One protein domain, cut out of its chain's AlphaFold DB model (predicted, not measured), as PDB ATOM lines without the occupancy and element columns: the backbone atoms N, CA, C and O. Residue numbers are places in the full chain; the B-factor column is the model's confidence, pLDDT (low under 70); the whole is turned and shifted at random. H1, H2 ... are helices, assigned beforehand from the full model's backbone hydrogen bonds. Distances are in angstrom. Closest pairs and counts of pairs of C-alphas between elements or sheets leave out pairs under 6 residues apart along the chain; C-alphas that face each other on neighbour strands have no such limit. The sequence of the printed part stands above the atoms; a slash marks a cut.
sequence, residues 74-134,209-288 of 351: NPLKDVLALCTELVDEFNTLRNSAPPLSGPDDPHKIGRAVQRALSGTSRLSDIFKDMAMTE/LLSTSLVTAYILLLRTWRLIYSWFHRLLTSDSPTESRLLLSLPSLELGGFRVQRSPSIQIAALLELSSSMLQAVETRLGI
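AT A GLANCE: This is residues 74 to 134 and 209 to 288 of the 351 residues of an uncharacterized protein of Monosporascus sp. mg162 (UniProt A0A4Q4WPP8). Four long helices, H1, H2, H3 and H5, lie side by side in an up-and-down bundle, each running against the one before, with short H4 near one end. The printed part has 141 residues with five named helices, H1 to H5 in chain order, and no named strand: all helix, compact, radius of gyration of the C-alphas 16.3 A, spans 53 by 35 by 22 A.

HOW THE PARTS SIT: H1, residues 75 to 95, and H2, residues 107 to 134, touch as a hairpin; their closest C-alphas, Pro 75 and Ile 126, are 6.4 A apart. H3, residues 209 to 236, touches H1, the same way at a shallow tilt of 28 degrees; the closest C-alphas, Cys 83 and Ala 217, are 5.1 A apart. H4, residues 241 to 247, is close to but not clearly touching H3, the closest C-alphas being Leu 235 and Ser 244, 6.2 A. H5, residues 264 to 286, touches H2 with residues 275 to 285 alone; the closest C-alphas, Ser 124 and Val 282, are 6.2 A apart. H1 and H5 are apart. Every O i to N i+4 pair is within hydrogen-bond range in H1, H2, H3 and H5; H4 has 1 of 3, and 1 of 4 O i to N i+3 pairs.

IN THESE COORDINATES: H1 begins at C-alpha 75 (149.979, 281.506, 133.422) and H5 ends at C-alpha 286 (152.891, 295.500, 131.259). H2 is 40.4 A long, H3 40.5 A.

THE WHOLE: Residues 135 to 208 are not printed; C-alphas 134 and 209 are 17.3 A apart. The links H1 to H2 and H4 to H5 are long. Low-confidence residues, under 70, include 98 to 104 and 241 to 253.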
ATOM      1  N   ASN A  74     147.686 277.516 133.875       90.81
ATOM      2  CA  ASN A  74     148.338 278.320 134.900       90.81
ATOM      3  C   ASN A  74     149.410 279.272 134.321       90.81
ATOM      4  O   ASN A  74     150.584 278.889 134.261       90.81
ATOM      5  N   PRO A  75     149.054 280.536 134.014       91.94
ATOM      6  CA  PRO A  75     149.979 281.506 133.422       91.94
ATOM      7  C   PRO A  75     151.201 281.772 134.310       91.94
ATOM      8  O   PRO A  75     152.297 282.007 133.811       91.94
ATOM      9  N   LEU A  76     151.062 281.668 135.636       93.88
ATOM     10  CA  LEU A  76     152.191 281.832 136.554       93.88
ATOM     11  C   LEU A  76     153.267 280.762 136.329       93.88
ATOM     12  O   LEU A  76     154.457 281.072 136.361       93.88
ATOM     13  N   LYS A  77     152.862 279.510 136.095       94.38
ATOM     14  CA  LYS A  77     153.803 278.412 135.843       94.38
ATOM     15  C   LYS A  77     154.588 278.660 134.554       94.38
ATOM     16  O   LYS A  77     155.795 278.431 134.541       94.38
ATOM     17  N   ASP A  78     153.928 279.168 133.514       93.94
ATOM     18  CA  ASP A  78     154.578 279.455 132.234       93.94
ATOM     19  C   ASP A  78     155.557 280.611 132.329       93.94
ATOM     20  O   ASP A  78     156.659 280.513 131.792       93.94
ATOM     21  N   VAL A  79     155.190 281.673 133.053       95.75
ATOM     22  CA  VAL A  79     156.089 282.806 133.295       95.75
ATOM     23  C   VAL A  79     157.313 282.359 134.084       95.75
ATOM     24  O   VAL A  79     158.427 282.728 133.732       95.75
ATOM     25  N   LEU A  80     157.143 281.546 135.130       96.31
ATOM     26  CA  LEU A  80     158.273 281.049 135.918       96.31
ATOM     27  C   LEU A  80     159.192 280.138 135.095       96.31
ATOM     28  O   LEU A  80     160.410 280.275 135.188       96.31
ATOM     29  N   ALA A  81     158.626 279.260 134.262       96.06
ATOM     30  CA  ALA A  81     159.402 278.432 133.338       96.06
ATOM     31  C   ALA A  81     160.172 279.292 132.320       96.06
ATOM     32  O   ALA A  81     161.364 279.080 132.097       96.06
ATOM     33  N   LEU A  82     159.522 280.317 131.765       95.94
ATOM     34  CA  LEU A  82     160.171 281.277 130.878       95.94
ATOM     35  C   LEU A  82     161.308 282.026 131.593       95.94
ATOM     36  O   LEU A  82     162.393 282.154 131.040       95.94
ATOM     37  N   CYS A  83     161.107 282.477 132.835       97.31
ATOM     38  CA  CYS A  83     162.162 283.112 133.627       97.31
ATOM     39  C   CYS A  83     163.383 282.203 133.790       97.31
ATOM     40  O   CYS A  83     164.505 282.678 133.636       97.31
ATOM     41  N   THR A  84     163.187 280.915 134.094       96.88
ATOM     42  CA  THR A  84     164.310 279.975 134.238       96.88
ATOM     43  C   THR A  84     165.077 279.797 132.931       96.88
ATOM     44  O   THR A  84     166.300 279.899 132.935       96.88
ATOM     45  N   GLU A  85     164.371 279.648 131.807       96.06
ATOM     46  CA  GLU A  85     164.992 279.535 130.481       96.06
ATOM     47  C   GLU A  85     165.795 280.798 130.130       96.06
ATOM     48  O   GLU A  85     166.956 280.712 129.736       96.06
ATOM     49  N   LEU A  86     165.224 281.984 130.363       95.62
ATOM     50  CA  LEU A  86     165.891 283.260 130.094       95.62
ATOM     51  C   LEU A  86     167.133 283.483 130.964       95.62
ATOM     52  O   LEU A  86     168.104 284.084 130.501       95.62
ATOM     53  N   VAL A  87     167.120 283.025 132.220       97.19
ATOM     54  CA  VAL A  87     168.297 283.083 133.100       97.19
ATOM     55  C   VAL A  87     169.415 282.197 132.556       97.19
ATOM     56  O   VAL A  87     170.560 282.650 132.466       97.19
ATOM     57  N   ASP A  88     169.098 280.965 132.167       95.56
ATOM     58  CA  ASP A  88     170.075 280.026 131.616       95.56
ATOM     59  C   ASP A  88     170.666 280.544 130.299       95.56
ATOM     60  O   ASP A  88     171.884 280.505 130.092       95.56
ATOM     61  N   GLU A  89     169.829 281.114 129.435       93.19
ATOM     62  CA  GLU A  89     170.253 281.749 128.187       93.19
ATOM     63  C   GLU A  89     171.145 282.963 128.429       93.19
ATOM     64  O   GLU A  89     172.221 283.067 127.836       93.19
ATOM     65  N   PHE A  90     170.742 283.859 129.332       94.44
ATOM     66  CA  PHE A  90     171.528 285.034 129.687       94.44
ATOM     67  C   PHE A  90     172.908 284.639 130.221       94.44
ATOM     68  O   PHE A  90     173.920 285.203 129.802       94.44
ATOM     69  N   ASN A  91     172.971 283.644 131.107       94.81
ATOM     70  CA  ASN A  91     174.233 283.142 131.643       94.81
ATOM     71  C   ASN A  91     175.088 282.479 130.559       94.81
ATOM     72  O   ASN A  91     176.294 282.713 130.504       94.81
ATOM     73  N   THR A  92     174.473 281.704 129.664       92.88
ATOM     74  CA  THR A  92     175.167 281.078 128.531       92.88
ATOM     75  C   THR A  92     175.802 282.135 127.628       92.88
ATOM     76  O   THR A  92     176.977 282.016 127.284       92.88
ATOM     77  N   LEU A  93     175.064 283.200 127.300       91.88
ATOM     78  CA  LEU A  93     175.557 284.306 126.476       91.88
ATOM     79  C   LEU A  93     176.623 285.130 127.186       91.88
ATOM     80  O   LEU A  93     177.636 285.491 126.596       91.88
ATOM     81  N   ARG A  94     176.429 285.416 128.470       92.56
ATOM     82  CA  ARG A  94     177.394 286.180 129.259       92.56
ATOM     83  C   ARG A  94     178.728 285.446 129.408       92.56
ATOM     84  O   ARG A  94     179.772 286.092 129.375       92.56
ATOM     85  N   ASN A  95     178.687 284.129 129.597       91.69
ATOM     86  CA  ASN A  95     179.876 283.308 129.823       91.69
ATOM     87  C   ASN A  95     180.553 282.870 128.521       91.69
ATOM     88  O   ASN A  95     181.727 282.502 128.538       91.69
ATOM     89  N   SER A  96     179.847 282.899 127.390       87.69
ATOM     90  CA  SER A  96     180.486 282.671 126.101       87.69
ATOM     91  C   SER A  96     181.438 283.818 125.770       87.69
ATOM     92  O   SER A  96     181.059 284.991 125.811       87.69
ATOM     93  N   ALA A  97     182.685 283.469 125.444       76.12
ATOM     94  CA  ALA A  97     183.667 284.432 124.969       76.12
ATOM     95  C   ALA A  97     183.118 285.187 123.741       76.12
ATOM     96  O   ALA A  97     182.362 284.605 122.955       76.12
ATOM     97  N   PRO A  98     183.496 286.465 123.551       67.88
ATOM     98  CA  PRO A  98     183.145 287.195 122.344       67.88
ATOM     99  C   PRO A  98     183.560 286.389 121.103       67.88
ATOM    100  O   PRO A  98     184.633 285.782 121.116       67.88
ATOM    101  N   PRO A  99     182.775 286.416 120.012       61.44
ATOM    102  CA  PRO A  99     183.021 285.606 118.811       61.44
ATOM    103  C   PRO A  99     184.360 285.890 118.101       61.44
ATOM    104  O   PRO A  99     184.700 285.213 117.142       61.44
ATOM    105  N   LEU A 100     185.137 286.869 118.569       63.53
ATOM    106  CA  LEU A 100     186.414 287.293 117.992       63.53
ATOM    107  C   LEU A 100     187.595 286.361 118.326       63.53
ATOM    108  O   LEU A 100     188.687 286.578 117.815       63.53
ATOM    109  N   SER A 101     187.427 285.365 119.204       56.75
ATOM    110  CA  SER A 101     188.561 284.610 119.770       56.75
ATOM    111  C   SER A 101     188.756 283.186 119.228       56.75
ATOM    112  O   SER A 101     189.647 282.490 119.706       56.75
ATOM    113  N   GLY A 102     187.984 282.735 118.235       58.91
ATOM    114  CA  GLY A 102     188.228 281.428 117.616       58.91
ATOM    115  C   GLY A 102     187.237 281.048 116.512       58.91
ATOM    116  O   GLY A 102     186.186 281.674 116.405       58.91
ATOM    117  N   PRO A 103     187.532 279.995 115.722       56.59
ATOM    118  CA  PRO A 103     186.671 279.455 114.653       56.59
ATOM    119  C   PRO A 103     185.359 278.817 115.164       56.59
ATOM    120  O   PRO A 103     184.724 278.021 114.471       56.59
ATOM    121  N   ASP A 104     184.956 279.133 116.389       59.19
ATOM    122  CA  ASP A 104     183.892 278.452 117.098       59.19
ATOM    123  C   ASP A 104     182.512 279.005 116.737       59.19
ATOM    124  O   ASP A 104     182.029 279.983 117.306       59.19
ATOM    125  N   ASP A 105     181.856 278.245 115.864       70.50
ATOM    126  CA  ASP A 105     180.409 278.127 115.681       70.50
ATOM    127  C   ASP A 105     179.658 279.458 115.427       70.50
ATOM    128  O   ASP A 105     179.047 280.019 116.349       70.50
ATOM    129  N   PRO A 106     179.617 279.940 114.162       66.81
ATOM    130  CA  PRO A 106     178.833 281.116 113.757       66.81
ATOM    131  C   PRO A 106     177.338 280.997 114.105       66.81
ATOM    132  O   PRO A 106     176.627 281.999 114.177       66.81
ATOM    133  N   HIS A 107     176.844 279.794 114.407       79.12
ATOM    134  CA  HIS A 107     175.456 279.587 114.797       79.12
ATOM    135  C   HIS A 107     175.165 279.993 116.247       79.12
ATOM    136  O   HIS A 107     173.998 280.046 116.633       79.12
ATOM    137  N   LYS A 108     176.170 280.316 117.076       84.00
ATOM    138  CA  LYS A 108     175.944 280.740 118.471       84.00
ATOM    139  C   LYS A 108     175.096 282.008 118.565       84.00
ATOM    140  O   LYS A 108     174.104 282.004 119.291       84.00
ATOM    141  N   ILE A 109     175.446 283.054 117.810       85.94
ATOM    142  CA  ILE A 109     174.684 284.311 117.809       85.94
ATOM    143  C   ILE A 109     173.305 284.123 117.173       85.94
ATOM    144  O   ILE A 109     172.314 284.590 117.722       85.94
ATOM    145  N   GLY A 110     173.216 283.351 116.084       86.06
ATOM    146  CA  GLY A 110     171.939 283.023 115.450       86.06
ATOM    147  C   GLY A 110     170.983 282.303 116.407       86.06
ATOM    148  O   GLY A 110     169.832 282.707 116.547       86.06
ATOM    149  N   ARG A 111     171.474 281.299 117.148       88.19
ATOM    150  CA  ARG A 111     170.689 280.592 118.174       88.19
ATOM    151  C   ARG A 111     170.296 281.505 119.334       88.19
ATOM    152  O   ARG A 111     169.198 281.362 119.858       88.19
ATOM    153  N   ALA A 112     171.169 282.426 119.740       90.62
ATOM    154  CA  ALA A 112     170.865 283.417 120.774       90.62
ATOM    155  C   ALA A 112     169.693 284.317 120.369       90.62
ATOM    156  O   ALA A 112     168.746 284.488 121.129       90.62
ATOM    157  N   VAL A 113     169.748 284.839 119.142       91.25
ATOM    158  CA  VAL A 113     168.700 285.673 118.550       91.25
ATOM    159  C   VAL A 113     167.388 284.905 118.456       91.25
ATOM    160  O   VAL A 113     166.357 285.400 118.901       91.25
ATOM    161  N   GLN A 114     167.422 283.681 117.924       90.81
ATOM    162  CA  GLN A 114     166.230 282.846 117.782       90.81
ATOM    163  C   GLN A 114     165.566 282.571 119.137       90.81
ATOM    164  O   GLN A 114     164.347 282.676 119.260       90.81
ATOM    165  N   ARG A 115     166.361 282.267 120.166       92.12
ATOM    166  CA  ARG A 115     165.856 282.057 121.526       92.12
ATOM    167  C   ARG A 115     165.276 283.327 122.139       92.12
ATOM    168  O   ARG A 115     164.161 283.287 122.647       92.12
ATOM    169  N   ALA A 116     165.950 284.466 121.995       94.25
ATOM    170  CA  ALA A 116     165.439 285.747 122.480       94.25
ATOM    171  C   ALA A 116     164.110 286.137 121.805       94.25
ATOM    172  O   ALA A 116     163.175 286.579 122.479       94.25
ATOM    173  N   LEU A 117     163.986 285.924 120.489       93.50
ATOM    174  CA  LEU A 117     162.731 286.118 119.754       93.50
ATOM    175  C   LEU A 117     161.637 285.171 120.253       93.50
ATOM    176  O   LEU A 117     160.527 285.621 120.532       93.50
ATOM    177  N   SER A 118     161.960 283.887 120.425       93.44
ATOM    178  CA  SER A 118     161.030 282.886 120.955       93.44
ATOM    179  C   SER A 118     160.546 283.250 122.361       93.44
ATOM    180  O   SER A 118     159.341 283.263 122.603       93.44
ATOM    181  N   GLY A 119     161.449 283.651 123.261       94.81
ATOM    182  CA  GLY A 119     161.103 284.103 124.608       94.81
ATOM    183  C   GLY A 119     160.234 285.362 124.605       94.81
ATOM    184  O   GLY A 119     159.282 285.457 125.380       94.81
ATOM    185  N   THR A 120     160.502 286.304 123.694       95.12
ATOM    186  CA  THR A 120     159.684 287.519 123.538       95.12
ATOM    187  C   THR A 120     158.284 287.179 123.011       95.12
ATOM    188  O   THR A 120     157.291 287.685 123.537       95.12
ATOM    189  N   SER A 121     158.184 286.285 122.019       93.38
ATOM    190  CA  SER A 121     156.898 285.796 121.504       93.38
ATOM    191  C   SER A 121     156.110 285.080 122.593       93.38
ATOM    192  O   SER A 121     154.967 285.439 122.852       93.38
ATOM    193  N   ARG A 122     156.746 284.144 123.303       94.69
ATOM    194  CA  ARG A 122     156.123 283.376 124.383       94.69
ATOM    195  C   ARG A 122     155.606 284.283 125.496       94.69
ATOM    196  O   ARG A 122     154.501 284.075 125.979       94.69
ATOM    197  N   LEU A 123     156.357 285.320 125.874       95.31
ATOM    198  CA  LEU A 123     155.872 286.314 126.833       95.31
ATOM    199  C   LEU A 123     154.638 287.060 126.302       95.31
ATOM    200  O   LEU A 123     153.673 287.258 127.038       95.31
ATOM    201  N   SER A 124     154.646 287.454 125.025       93.81
ATOM    202  CA  SER A 124     153.491 288.079 124.370       93.81
ATOM    203  C   SER A 124     152.268 287.160 124.357       93.81
ATOM    204  O   SER A 124     151.159 287.627 124.611       93.81
ATOM    205  N   ASP A 125     152.448 285.865 124.116       92.25
ATOM    206  CA  ASP A 125     151.356 284.893 124.110       92.25
ATOM    207  C   ASP A 125     150.775 284.694 125.515       92.25
ATOM    208  O   ASP A 125     149.563 284.796 125.673       92.25
ATOM    209  N   ILE A 126     151.613 284.624 126.558       93.44
ATOM    210  CA  ILE A 126     151.147 284.616 127.958       93.44
ATOM    211  C   ILE A 126     150.260 285.840 128.252       93.44
ATOM    212  O   ILE A 126     149.220 285.717 128.897       93.44
ATOM    213  N   PHE A 127     150.623 287.031 127.762       92.25
ATOM    214  CA  PHE A 127     149.755 288.207 127.901       92.25
ATOM    215  C   PHE A 127     148.423 288.073 127.159       92.25
ATOM    216  O   PHE A 127     147.409 288.543 127.673       92.25
ATOM    217  N   LYS A 128     148.406 287.465 125.966       90.81
ATOM    218  CA  LYS A 128     147.154 287.218 125.232       90.81
ATOM    219  C   LYS A 128     146.274 286.234 126.000       90.81
ATOM    220  O   LYS A 128     145.083 286.484 126.137       90.81
ATOM    221  N   ASP A 129     146.858 285.178 126.552       91.00
ATOM    222  CA  ASP A 129     146.126 284.150 127.295       91.00
ATOM    223  C   ASP A 129     145.523 284.711 128.587       91.00
ATOM    224  O   ASP A 129     144.356 284.460 128.906       91.00
ATOM    225  N   MET A 130     146.280 285.548 129.307       90.50
ATOM    226  CA  MET A 130     145.754 286.290 130.458       90.50
ATOM    227  C   MET A 130     144.591 287.201 130.044       90.50
ATOM    228  O   MET A 130     143.562 287.215 130.718       90.50
ATOM    229  N   ALA A 131     144.703 287.886 128.902       89.00
ATOM    230  CA  ALA A 131     143.644 288.744 128.380       89.00
ATOM    231  C   ALA A 131     142.366 287.991 128.000       89.00
ATOM    232  O   ALA A 131     141.260 288.450 128.289       89.00
ATOM    233  N   MET A 132     142.503 286.816 127.386       87.75
ATOM    234  CA  MET A 132     141.367 285.956 127.055       87.75
ATOM    235  C   MET A 132     140.700 285.384 128.310       87.75
ATOM    236  O   MET A 132     139.478 285.264 128.359       87.75
ATOM    237  N   THR A 133     141.486 285.076 129.345       86.88
ATOM    238  CA  THR A 133     140.969 284.561 130.620       86.88
ATOM    239  C   THR A 133     140.141 285.614 131.363       86.88
ATOM    240  O   THR A 133     139.105 285.283 131.940       86.88
ATOM    241  N   GLU A 134     140.558 286.884 131.326       83.06
ATOM    242  CA  GLU A 134     139.812 287.994 131.936       83.06
ATOM    243  C   GLU A 134     138.509 288.323 131.196       83.06
ATOM    244  O   GLU A 134     137.529 288.709 131.835       83.06
ATOM    245  N   LEU A 209     152.543 288.037 142.802       92.81
ATOM    246  CA  LEU A 209     153.553 287.085 142.352       92.81
ATOM    247  C   LEU A 209     153.595 286.962 140.821       92.81
ATOM    248  O   LEU A 209     154.675 286.894 140.241       92.81
ATOM    249  N   LEU A 210     152.438 286.979 140.158       93.69
ATOM    250  CA  LEU A 210     152.360 286.925 138.699       93.69
ATOM    251  C   LEU A 210     152.903 288.214 138.082       93.69
ATOM    252  O   LEU A 210     153.772 288.158 137.216       93.69
ATOM    253  N   SER A 211     152.463 289.372 138.584       92.62
ATOM    254  CA  SER A 211     152.938 290.675 138.106       92.62
ATOM    255  C   SER A 211     154.454 290.831 138.271       92.62
ATOM    256  O   SER A 211     155.151 291.193 137.324       92.62
ATOM    257  N   THR A 212     154.995 290.487 139.444       94.56
ATOM    258  CA  THR A 212     156.446 290.535 139.696       94.56
ATOM    259  C   THR A 212     157.222 289.556 138.816       94.56
ATOM    260  O   THR A 212     158.289 289.911 138.311       94.56
ATOM    261  N   SER A 213     156.680 288.363 138.560       95.88
ATOM    262  CA  SER A 213     157.301 287.382 137.660       95.88
ATOM    263  C   SER A 213     157.310 287.864 136.205       95.88
ATOM    264  O   SER A 213     158.332 287.736 135.539       95.88
ATOM    265  N   LEU A 214     156.229 288.495 135.727       95.50
ATOM    266  CA  LEU A 214     156.152 289.081 134.380       95.50
ATOM    267  C   LEU A 214     157.169 290.210 134.192       95.50
ATOM    268  O   LEU A 214     157.888 290.244 133.194       95.50
ATOM    269  N   VAL A 215     157.276 291.108 135.177       95.69
ATOM    270  CA  VAL A 215     158.288 292.173 135.175       95.69
ATOM    271  C   VAL A 215     159.697 291.578 135.191       95.69
ATOM    272  O   VAL A 215     160.579 292.056 134.480       95.69
ATOM    273  N   THR A 216     159.914 290.507 135.955       96.56
ATOM    274  CA  THR A 216     161.209 289.813 136.000       96.56
ATOM    275  C   THR A 216     161.559 289.199 134.644       96.56
ATOM    276  O   THR A 216     162.665 289.428 134.153       96.56
ATOM    277  N   ALA A 217     160.622 288.495 134.000       97.19
ATOM    278  CA  ALA A 217     160.797 287.943 132.655       97.19
ATOM    279  C   ALA A 217     161.140 289.042 131.638       97.19
ATOM    280  O   ALA A 217     162.080 288.899 130.857       97.19
ATOM    281  N   TYR A 218     160.433 290.174 131.701       96.44
ATOM    282  CA  TYR A 218     160.691 291.331 130.848       96.44
ATOM    283  C   TYR A 218     162.107 291.903 131.034       96.44
ATOM    284  O   TYR A 218     162.831 292.116 130.061       96.44
ATOM    285  N   ILE A 219     162.549 292.096 132.282       96.12
ATOM    286  CA  ILE A 219     163.903 292.588 132.585       96.12
ATOM    287  C   ILE A 219     164.972 291.613 132.073       96.12
ATOM    288  O   ILE A 219     166.006 292.048 131.560       96.12
ATOM    289  N   LEU A 220     164.749 290.303 132.211       96.00
ATOM    290  CA  LEU A 220     165.667 289.284 131.700       96.00
ATOM    291  C   LEU A 220     165.754 289.324 130.170       96.00
ATOM    292  O   LEU A 220     166.864 289.361 129.640       96.00
ATOM    293  N   LEU A 221     164.622 289.427 129.468       95.62
ATOM    294  CA  LEU A 221     164.590 289.610 128.013       95.62
ATOM    295  C   LEU A 221     165.363 290.854 127.576       95.62
ATOM    296  O   LEU A 221     166.213 290.767 126.691       95.62
ATOM    297  N   LEU A 222     165.129 292.000 128.224       95.25
ATOM    298  CA  LEU A 222     165.867 293.233 127.938       95.25
ATOM    299  C   LEU A 222     167.377 293.053 128.106       95.25
ATOM    300  O   LEU A 222     168.159 293.540 127.287       95.25
ATOM    301  N   ARG A 223     167.810 292.361 129.165       95.56
ATOM    302  CA  ARG A 223     169.231 292.077 129.406       95.56
ATOM    303  C   ARG A 223     169.821 291.185 128.317       95.56
ATOM    304  O   ARG A 223     170.921 291.474 127.846       95.56
ATOM    305  N   THR A 224     169.093 290.161 127.887       95.12
ATOM    306  CA  THR A 224     169.495 289.276 126.788       95.12
ATOM    307  C   THR A 224     169.617 290.041 125.470       95.12
ATOM    308  O   THR A 224     170.659 289.969 124.819       95.12
ATOM    309  N   TRP A 225     168.622 290.859 125.115       95.25
ATOM    310  CA  TRP A 225     168.664 291.696 123.912       95.25
ATOM    311  C   TRP A 225     169.828 292.688 123.922       95.25
ATOM    312  O   TRP A 225     170.549 292.796 122.932       95.25
ATOM    313  N   ARG A 226     170.097 293.346 125.055       93.75
ATOM    314  CA  ARG A 226     171.262 294.242 125.198       93.75
ATOM    315  C   ARG A 226     172.587 293.524 124.952       93.75
ATOM    316  O   ARG A 226     173.459 294.085 124.290       93.75
ATOM    317  N   LEU A 227     172.749 292.297 125.451       93.12
ATOM    318  CA  LEU A 227     173.948 291.502 125.174       93.12
ATOM    319  C   LEU A 227     174.071 291.180 123.683       93.12
ATOM    320  O   LEU A 227     175.130 291.418 123.103       93.12
ATOM    321  N   ILE A 228     172.987 290.722 123.055       92.31
ATOM    322  CA  ILE A 228     172.946 290.424 121.617       92.31
ATOM    323  C   ILE A 228     173.320 291.667 120.790       92.31
ATOM    324  O   ILE A 228     174.168 291.586 119.902       92.31
ATOM    325  N   TYR A 229     172.777 292.841 121.115       91.12
ATOM    326  CA  TYR A 229     173.129 294.086 120.426       91.12
ATOM    327  C   TYR A 229     174.569 294.511 120.655       91.12
ATOM    328  O   TYR A 229     175.225 294.959 119.719       91.12
ATOM    329  N   SER A 230     175.094 294.332 121.868       89.94
ATOM    330  CA  SER A 230     176.506 294.605 122.135       89.94
ATOM    331  C   SER A 230     177.421 293.729 121.273       89.94
ATOM    332  O   SER A 230     178.470 294.187 120.818       89.94
ATOM    333  N   TRP A 231     177.008 292.490 120.991       87.56
ATOM    334  CA  TRP A 231     177.731 291.592 120.100       87.56
ATOM    335  C   TRP A 231     177.640 292.032 118.646       87.56
ATOM    336  O   TRP A 231     178.675 292.089 117.987       87.56
ATOM    337  N   PHE A 232     176.452 292.403 118.159       86.75
ATOM    338  CA  PHE A 232     176.318 292.957 116.810       86.75
ATOM    339  C   PHE A 232     177.139 294.227 116.635       86.75
ATOM    340  O   PHE A 232     177.860 294.346 115.653       86.75
ATOM    341  N   HIS A 233     177.101 295.136 117.606       86.75
ATOM    342  CA  HIS A 233     177.895 296.357 117.570       86.75
ATOM    343  C   HIS A 233     179.395 296.051 117.487       86.75
ATOM    344  O   HIS A 233     180.092 296.598 116.636       86.75
ATOM    345  N   ARG A 234     179.906 295.141 118.326       84.81
ATOM    346  CA  ARG A 234     181.312 294.699 118.272       84.81
ATOM    347  C   ARG A 234     181.669 294.047 116.940       84.81
ATOM    348  O   ARG A 234     182.767 294.248 116.442       84.81
ATOM    349  N   LEU A 235     180.751 293.274 116.367       80.94
ATOM    350  CA  LEU A 235     180.968 292.608 115.090       80.94
ATOM    351  C   LEU A 235     180.985 293.601 113.919       80.94
ATOM    352  O   LEU A 235     181.800 293.452 113.018       80.94
ATOM    353  N   LEU A 236     180.127 294.626 113.962       80.56
ATOM    354  CA  LEU A 236     180.057 295.701 112.967       80.56
ATOM    355  C   LEU A 236     181.231 296.681 113.054       80.56
ATOM    356  O   LEU A 236     181.616 297.256 112.043       80.56
ATOM    357  N   THR A 237     181.786 296.880 114.251       83.56
ATOM    358  CA  THR A 237     182.943 297.763 114.488       83.56
ATOM    359  C   THR A 237     184.290 297.058 114.326       83.56
ATOM    360  O   THR A 237     185.326 297.711 114.400       83.56
ATOM    361  N   SER A 238     184.300 295.742 114.104       79.44
ATOM    362  CA  SER A 238     185.527 294.990 113.848       79.44
ATOM    363  C   SER A 238     186.025 295.244 112.419       79.44
ATOM    364  O   SER A 238     185.288 295.032 111.458       79.44
ATOM    365  N   ASP A 239     187.292 295.641 112.274       62.28
ATOM    366  CA  ASP A 239     187.953 296.043 111.014       62.28
ATOM    367  C   ASP A 239     188.103 294.920 109.958       62.28
ATOM    368  O   ASP A 239     188.654 295.145 108.882       62.28
ATOM    369  N   SER A 240     187.635 293.698 110.239       72.69
ATOM    370  CA  SER A 240     187.730 292.533 109.346       72.69
ATOM    371  C   SER A 240     186.407 292.313 108.585       72.69
ATOM    372  O   SER A 240     185.520 291.600 109.075       72.69
ATOM    373  N   PRO A 241     186.225 292.891 107.376       62.91
ATOM    374  CA  PRO A 241     184.987 292.769 106.595       62.91
ATOM    375  C   PRO A 241     184.743 291.349 106.062       62.91
ATOM    376  O   PRO A 241     183.624 291.005 105.675       62.91
ATOM    377  N   THR A 242     185.787 290.520 106.002       66.62
ATOM    378  CA  THR A 242     185.729 289.170 105.429       66.62
ATOM    379  C   THR A 242     185.177 288.155 106.431       66.62
ATOM    380  O   THR A 242     184.387 287.292 106.055       66.62
ATOM    381  N   GLU A 243     185.531 288.283 107.712       63.44
ATOM    382  CA  GLU A 243     185.058 287.385 108.776       63.44
ATOM    383  C   GLU A 243     183.664 287.763 109.276       63.44
ATOM    384  O   GLU A 243     182.839 286.892 109.555       63.44
ATOM    385  N   SER A 244     183.352 289.060 109.317       63.16
ATOM    386  CA  SER A 244     182.038 289.547 109.748       63.16
ATOM    387  C   SER A 244     180.907 289.048 108.838       63.16
ATOM    388  O   SER A 244     179.837 288.703 109.334       63.16
ATOM    389  N   ARG A 245     181.152 288.876 107.529       64.81
ATOM    390  CA  ARG A 245     180.172 288.276 106.598       64.81
ATOM    391  C   ARG A 245     179.908 286.788 106.845       64.81
ATOM    392  O   ARG A 245     178.794 286.339 106.601       64.81
ATOM    393  N   LEU A 246     180.905 286.036 107.314       63.78
ATOM    394  CA  LEU A 246     180.770 284.602 107.606       63.78
ATOM    395  C   LEU A 246     180.133 284.354 108.980       63.78
ATOM    396  O   LEU A 246     179.380 283.398 109.154       63.78
ATOM    397  N   LEU A 247     180.401 285.237 109.945       62.62
ATOM    398  CA  LEU A 247     179.860 285.151 111.304       62.62
ATOM    399  C   LEU A 247     178.391 285.590 111.389       62.62
ATOM    400  O   LEU A 247     177.651 285.087 112.229       62.62
ATOM    401  N   LEU A 248     177.942 286.473 110.490       64.94
ATOM    402  CA  LEU A 248     176.546 286.917 110.369       64.94
ATOM    403  C   LEU A 248     175.694 285.984 109.500       64.94
ATOM    404  O   LEU A 248     174.808 286.422 108.770       64.94
ATOM    405  N   SER A 249     175.913 284.676 109.631       65.44
ATOM    406  CA  SER A 249     174.931 283.658 109.255       65.44
ATOM    407  C   SER A 249     173.738 283.740 110.223       65.44
ATOM    408  O   SER A 249     173.502 282.843 111.038       65.44
ATOM    409  N   LEU A 250     172.998 284.849 110.181       68.62
ATOM    410  CA  LEU A 250     171.714 284.942 110.853       68.62
ATOM    411  C   LEU A 250     170.778 283.887 110.245       68.62
ATOM    412  O   LEU A 250     170.895 283.591 109.048       68.62
ATOM    413  N   PRO A 251     169.878 283.291 111.049       65.38
ATOM    414  CA  PRO A 251     168.826 282.441 110.500       65.38
ATOM    415  C   PRO A 251     168.155 283.217 109.371       65.38
ATOM    416  O   PRO A 251     167.926 284.419 109.521       65.38
ATOM    417  N   SER A 252     167.942 282.572 108.221       67.06
ATOM    418  CA  SER A 252     167.453 283.290 107.054       67.06
ATOM    419  C   SER A 252     166.130 283.949 107.383       67.06
ATOM    420  O   SER A 252     165.121 283.275 107.551       67.06
ATOM    421  N   LEU A 253     166.183 285.269 107.517       67.69
ATOM    422  CA  LEU A 253     165.029 286.067 107.847       67.69
ATOM    423  C   LEU A 253     164.187 286.139 106.576       67.69
ATOM    424  O   LEU A 253     164.572 286.784 105.594       67.69
ATOM    425  N   GLU A 254     163.091 285.395 106.578       71.56
ATOM    426  CA  GLU A 254     162.099 285.413 105.515       71.56
ATOM    427  C   GLU A 254     160.954 286.318 105.959       71.56
ATOM    428  O   GLU A 254     160.222 286.002 106.895       71.56
ATOM    429  N   LEU A 255     160.837 287.485 105.324       65.62
ATOM    430  CA  LEU A 255     159.718 288.399 105.541       65.62
ATOM    431  C   LEU A 255     158.745 288.236 104.381       65.62
ATOM    432  O   LEU A 255     159.079 288.572 103.247       65.62
ATOM    433  N   GLY A 256     157.554 287.701 104.658       69.12
ATOM    434  CA  GLY A 256     156.515 287.517 103.640       69.12
ATOM    435  C   GLY A 256     156.966 286.643 102.463       69.12
ATOM    436  O   GLY A 256     156.653 286.953 101.319       69.12
ATOM    437  N   GLY A 257     157.772 285.607 102.727       73.06
ATOM    438  CA  GLY A 257     158.345 284.727 101.699       73.06
ATOM    439  C   GLY A 257     159.577 285.288 100.975       73.06
ATOM    440  O   GLY A 257     160.177 284.592 100.157       73.06
ATOM    441  N   PHE A 258     160.001 286.519 101.281       67.62
ATOM    442  CA  PHE A 258     161.235 287.088 100.745       67.62
ATOM    443  C   PHE A 258     162.396 286.855 101.701       67.62
ATOM    444  O   PHE A 258     162.442 287.382 102.814       67.62
ATOM    445  N   ARG A 259     163.384 286.097 101.230       72.00
ATOM    446  CA  ARG A 259     164.632 285.860 101.951       72.00
ATOM    447  C   ARG A 259     165.514 287.103 101.864       72.00
ATOM    448  O   ARG A 259     166.006 287.445 100.788       72.00
ATOM    449  N   VAL A 260     165.751 287.776 102.990       68.94
ATOM    450  CA  VAL A 260     166.608 288.976 103.067       68.94
ATOM    451  C   VAL A 260     168.077 288.551 102.977       68.94
ATOM    452  O   VAL A 260     168.803 288.548 103.962       68.94
ATOM    453  N   GLN A 261     168.533 288.088 101.814       64.50
ATOM    454  CA  GLN A 261     169.738 287.250 101.741       64.50
ATOM    455  C   GLN A 261     171.043 287.984 101.388       64.50
ATOM    456  O   GLN A 261     172.075 287.334 101.257       64.50
ATOM    457  N   ARG A 262     171.045 289.315 101.217       65.38
ATOM    458  CA  ARG A 262     172.205 290.014 100.614       65.38
ATOM    459  C   ARG A 262     172.866 291.127 101.425       65.38
ATOM    460  O   ARG A 262     173.915 291.600 101.001       65.38
ATOM    461  N   SER A 263     172.340 291.522 102.584       79.75
ATOM    462  CA  SER A 263     172.979 292.568 103.396       79.75
ATOM    463  C   SER A 263     172.835 292.308 104.899       79.75
ATOM    464  O   SER A 263     171.721 292.410 105.420       79.75
ATOM    465  N   PRO A 264     173.934 292.002 105.620       78.19
ATOM    466  CA  PRO A 264     173.885 291.774 107.063       78.19
ATOM    467  C   PRO A 264     173.447 293.029 107.823       78.19
ATOM    468  O   PRO A 264     172.728 292.922 108.809       78.19
ATOM    469  N   SER A 265     173.801 294.222 107.337       81.62
ATOM    470  CA  SER A 265     173.367 295.488 107.938       81.62
ATOM    471  C   SER A 265     171.845 295.624 107.925       81.62
ATOM    472  O   SER A 265     171.253 296.025 108.921       81.62
ATOM    473  N   ILE A 266     171.206 295.233 106.818       82.06
ATOM    474  CA  ILE A 266     169.746 295.275 106.679       82.06
ATOM    475  C   ILE A 266     169.091 294.212 107.566       82.06
ATOM    476  O   ILE A 266     168.087 294.499 108.205       82.06
ATOM    477  N   GLN A 267     169.670 293.011 107.665       83.88
ATOM    478  CA  GLN A 267     169.166 291.970 108.571       83.88
ATOM    479  C   GLN A 267     169.232 292.407 110.040       83.88
ATOM    480  O   GLN A 267     168.267 292.217 110.775       83.88
ATOM    481  N   ILE A 268     170.344 293.017 110.467       85.25
ATOM    482  CA  ILE A 268     170.503 293.535 111.833       85.25
ATOM    483  C   ILE A 268     169.517 294.682 112.083       85.25
ATOM    484  O   ILE A 268     168.884 294.701 113.134       85.25
ATOM    485  N   ALA A 269     169.349 295.601 111.127       85.12
ATOM    486  CA  ALA A 269     168.380 296.693 111.233       85.12
ATOM    487  C   ALA A 269     166.939 296.169 111.353       85.12
ATOM    488  O   ALA A 269     166.217 296.569 112.261       85.12
ATOM    489  N   ALA A 270     166.543 295.218 110.503       84.69
ATOM    490  CA  ALA A 270     165.227 294.586 110.572       84.69
ATOM    491  C   ALA A 270     165.017 293.836 111.897       84.69
ATOM    492  O   ALA A 270     163.936 293.896 112.478       84.69
ATOM    493  N   LEU A 271     166.051 293.156 112.399       87.75
ATOM    494  CA  LEU A 271     165.999 292.462 113.680       87.75
ATOM    495  C   LEU A 271     165.843 293.437 114.853       87.75
ATOM    496  O   LEU A 271     165.021 293.182 115.732       87.75
ATOM    497  N   LEU A 272     166.617 294.526 114.869       88.12
ATOM    498  CA  LEU A 272     166.529 295.602 115.862       88.12
ATOM    499  C   LEU A 272     165.123 296.197 115.893       88.12
ATOM    500  O   LEU A 272     164.526 296.325 116.957       88.12
ATOM    501  N   GLU A 273     164.586 296.506 114.718       86.06
ATOM    502  CA  GLU A 273     163.257 297.089 114.566       86.06
ATOM    503  C   GLU A 273     162.163 296.125 115.057       86.06
ATOM    504  O   GLU A 273     161.318 296.484 115.880       86.06
ATOM    505  N   LEU A 274     162.220 294.861 114.624       88.12
ATOM    506  CA  LEU A 274     161.274 293.819 115.022       88.12
ATOM    507  C   LEU A 274     161.260 293.610 116.539       88.12
ATOM    508  O   LEU A 274     160.206 293.626 117.174       88.12
ATOM    509  N   SER A 275     162.432 293.391 117.126       92.31
ATOM    510  CA  SER A 275     162.555 293.127 118.559       92.31
ATOM    511  C   SER A 275     162.208 294.357 119.400       92.31
ATOM    512  O   SER A 275     161.549 294.199 120.425       92.31
ATOM    513  N   SER A 276     162.544 295.570 118.945       90.25
ATOM    514  CA  SER A 276     162.079 296.825 119.552       90.25
ATOM    515  C   SER A 276     160.550 296.884 119.611       90.25
ATOM    516  O   SER A 276     159.978 297.077 120.682       90.25
ATOM    517  N   SER A 277     159.869 296.604 118.499       89.69
ATOM    518  CA  SER A 277     158.403 296.598 118.441       89.69
ATOM    519  C   SER A 277     157.762 295.513 119.303       89.69
ATOM    520  O   SER A 277     156.787 295.776 120.011       89.69
ATOM    521  N   MET A 278     158.325 294.301 119.314       90.19
ATOM    522  CA  MET A 278     157.838 293.230 120.187       90.19
ATOM    523  C   MET A 278     157.998 293.591 121.670       90.19
ATOM    524  O   MET A 278     157.084 293.352 122.461       90.19
ATOM    525  N   LEU A 279     159.129 294.193 122.050       91.38
ATOM    526  CA  LEU A 279     159.366 294.658 123.416       91.38
ATOM    527  C   LEU A 279     158.422 295.809 123.778       91.38
ATOM    528  O   LEU A 279     157.829 295.771 124.849       91.38
ATOM    529  N   GLN A 280     158.191 296.759 122.875       90.81
ATOM    530  CA  GLN A 280     157.232 297.848 123.077       90.81
ATOM    531  C   GLN A 280     155.800 297.324 123.271       90.81
ATOM    532  O   GLN A 280     155.057 297.809 124.132       90.81
ATOM    533  N   ALA A 281     155.398 296.298 122.512       87.81
ATOM    534  CA  ALA A 281     154.101 295.646 122.689       87.81
ATOM    535  C   ALA A 281     153.987 294.981 124.072       87.81
ATOM    536  O   ALA A 281     152.931 295.039 124.708       87.81
ATOM    537  N   VAL A 282     155.077 294.388 124.565       90.88
ATOM    538  CA  VAL A 282     155.162 293.850 125.927       90.88
ATOM    539  C   VAL A 282     155.099 294.966 126.975       90.88
ATOM    540  O   VAL A 282     154.302 294.858 127.901       90.88
ATOM    541  N   GLU A 283     155.855 296.056 126.829       91.44
ATOM    542  CA  GLU A 283     155.838 297.208 127.750       91.44
ATOM    543  C   GLU A 283     154.452 297.832 127.882       91.44
ATOM    544  O   GLU A 283     154.020 298.171 128.987       91.44
ATOM    545  N   THR A 284     153.758 297.949 126.750       88.69
ATOM    546  CA  THR A 284     152.379 298.433 126.664       88.69
ATOM    547  C   THR A 284     151.452 297.562 127.506       88.69
ATOM    548  O   THR A 284     150.708 298.064 128.345       88.69
ATOM    549  N   ARG A 285     151.547 296.236 127.356       88.44
ATOM    550  CA  ARG A 285     150.727 295.276 128.115       88.44
ATOM    551  C   ARG A 285     151.098 295.218 129.592       88.44
ATOM    552  O   ARG A 285     150.247 294.973 130.439       88.44
ATOM    553  N   LEU A 286     152.365 295.464 129.901       89.00
ATOM    554  CA  LEU A 286     152.891 295.500 131.259       89.00
ATOM    555  C   LEU A 286     152.577 296.840 131.964       89.00
ATOM    556  O   LEU A 286     152.747 296.949 133.178       89.00
ATOM    557  N   GLY A 287     152.099 297.846 131.220       87.62
ATOM    558  CA  GLY A 287     151.747 299.174 131.727       87.62
ATOM    559  C   GLY A 287     152.954 300.019 132.143       87.62
ATOM    560  O   GLY A 287     152.824 300.867 133.023       87.62
ATOM    561  N   ILE A 288     154.136 299.755 131.570       83.06
ATOM    562  CA  ILE A 288     155.393 300.454 131.907       83.06
ATOM    563  C   ILE A 288     155.671 301.624 130.944       83.06
ATOM    564  O   ILE A 288     156.386 302.557 131.301       83.06
TER     565      ILE A 288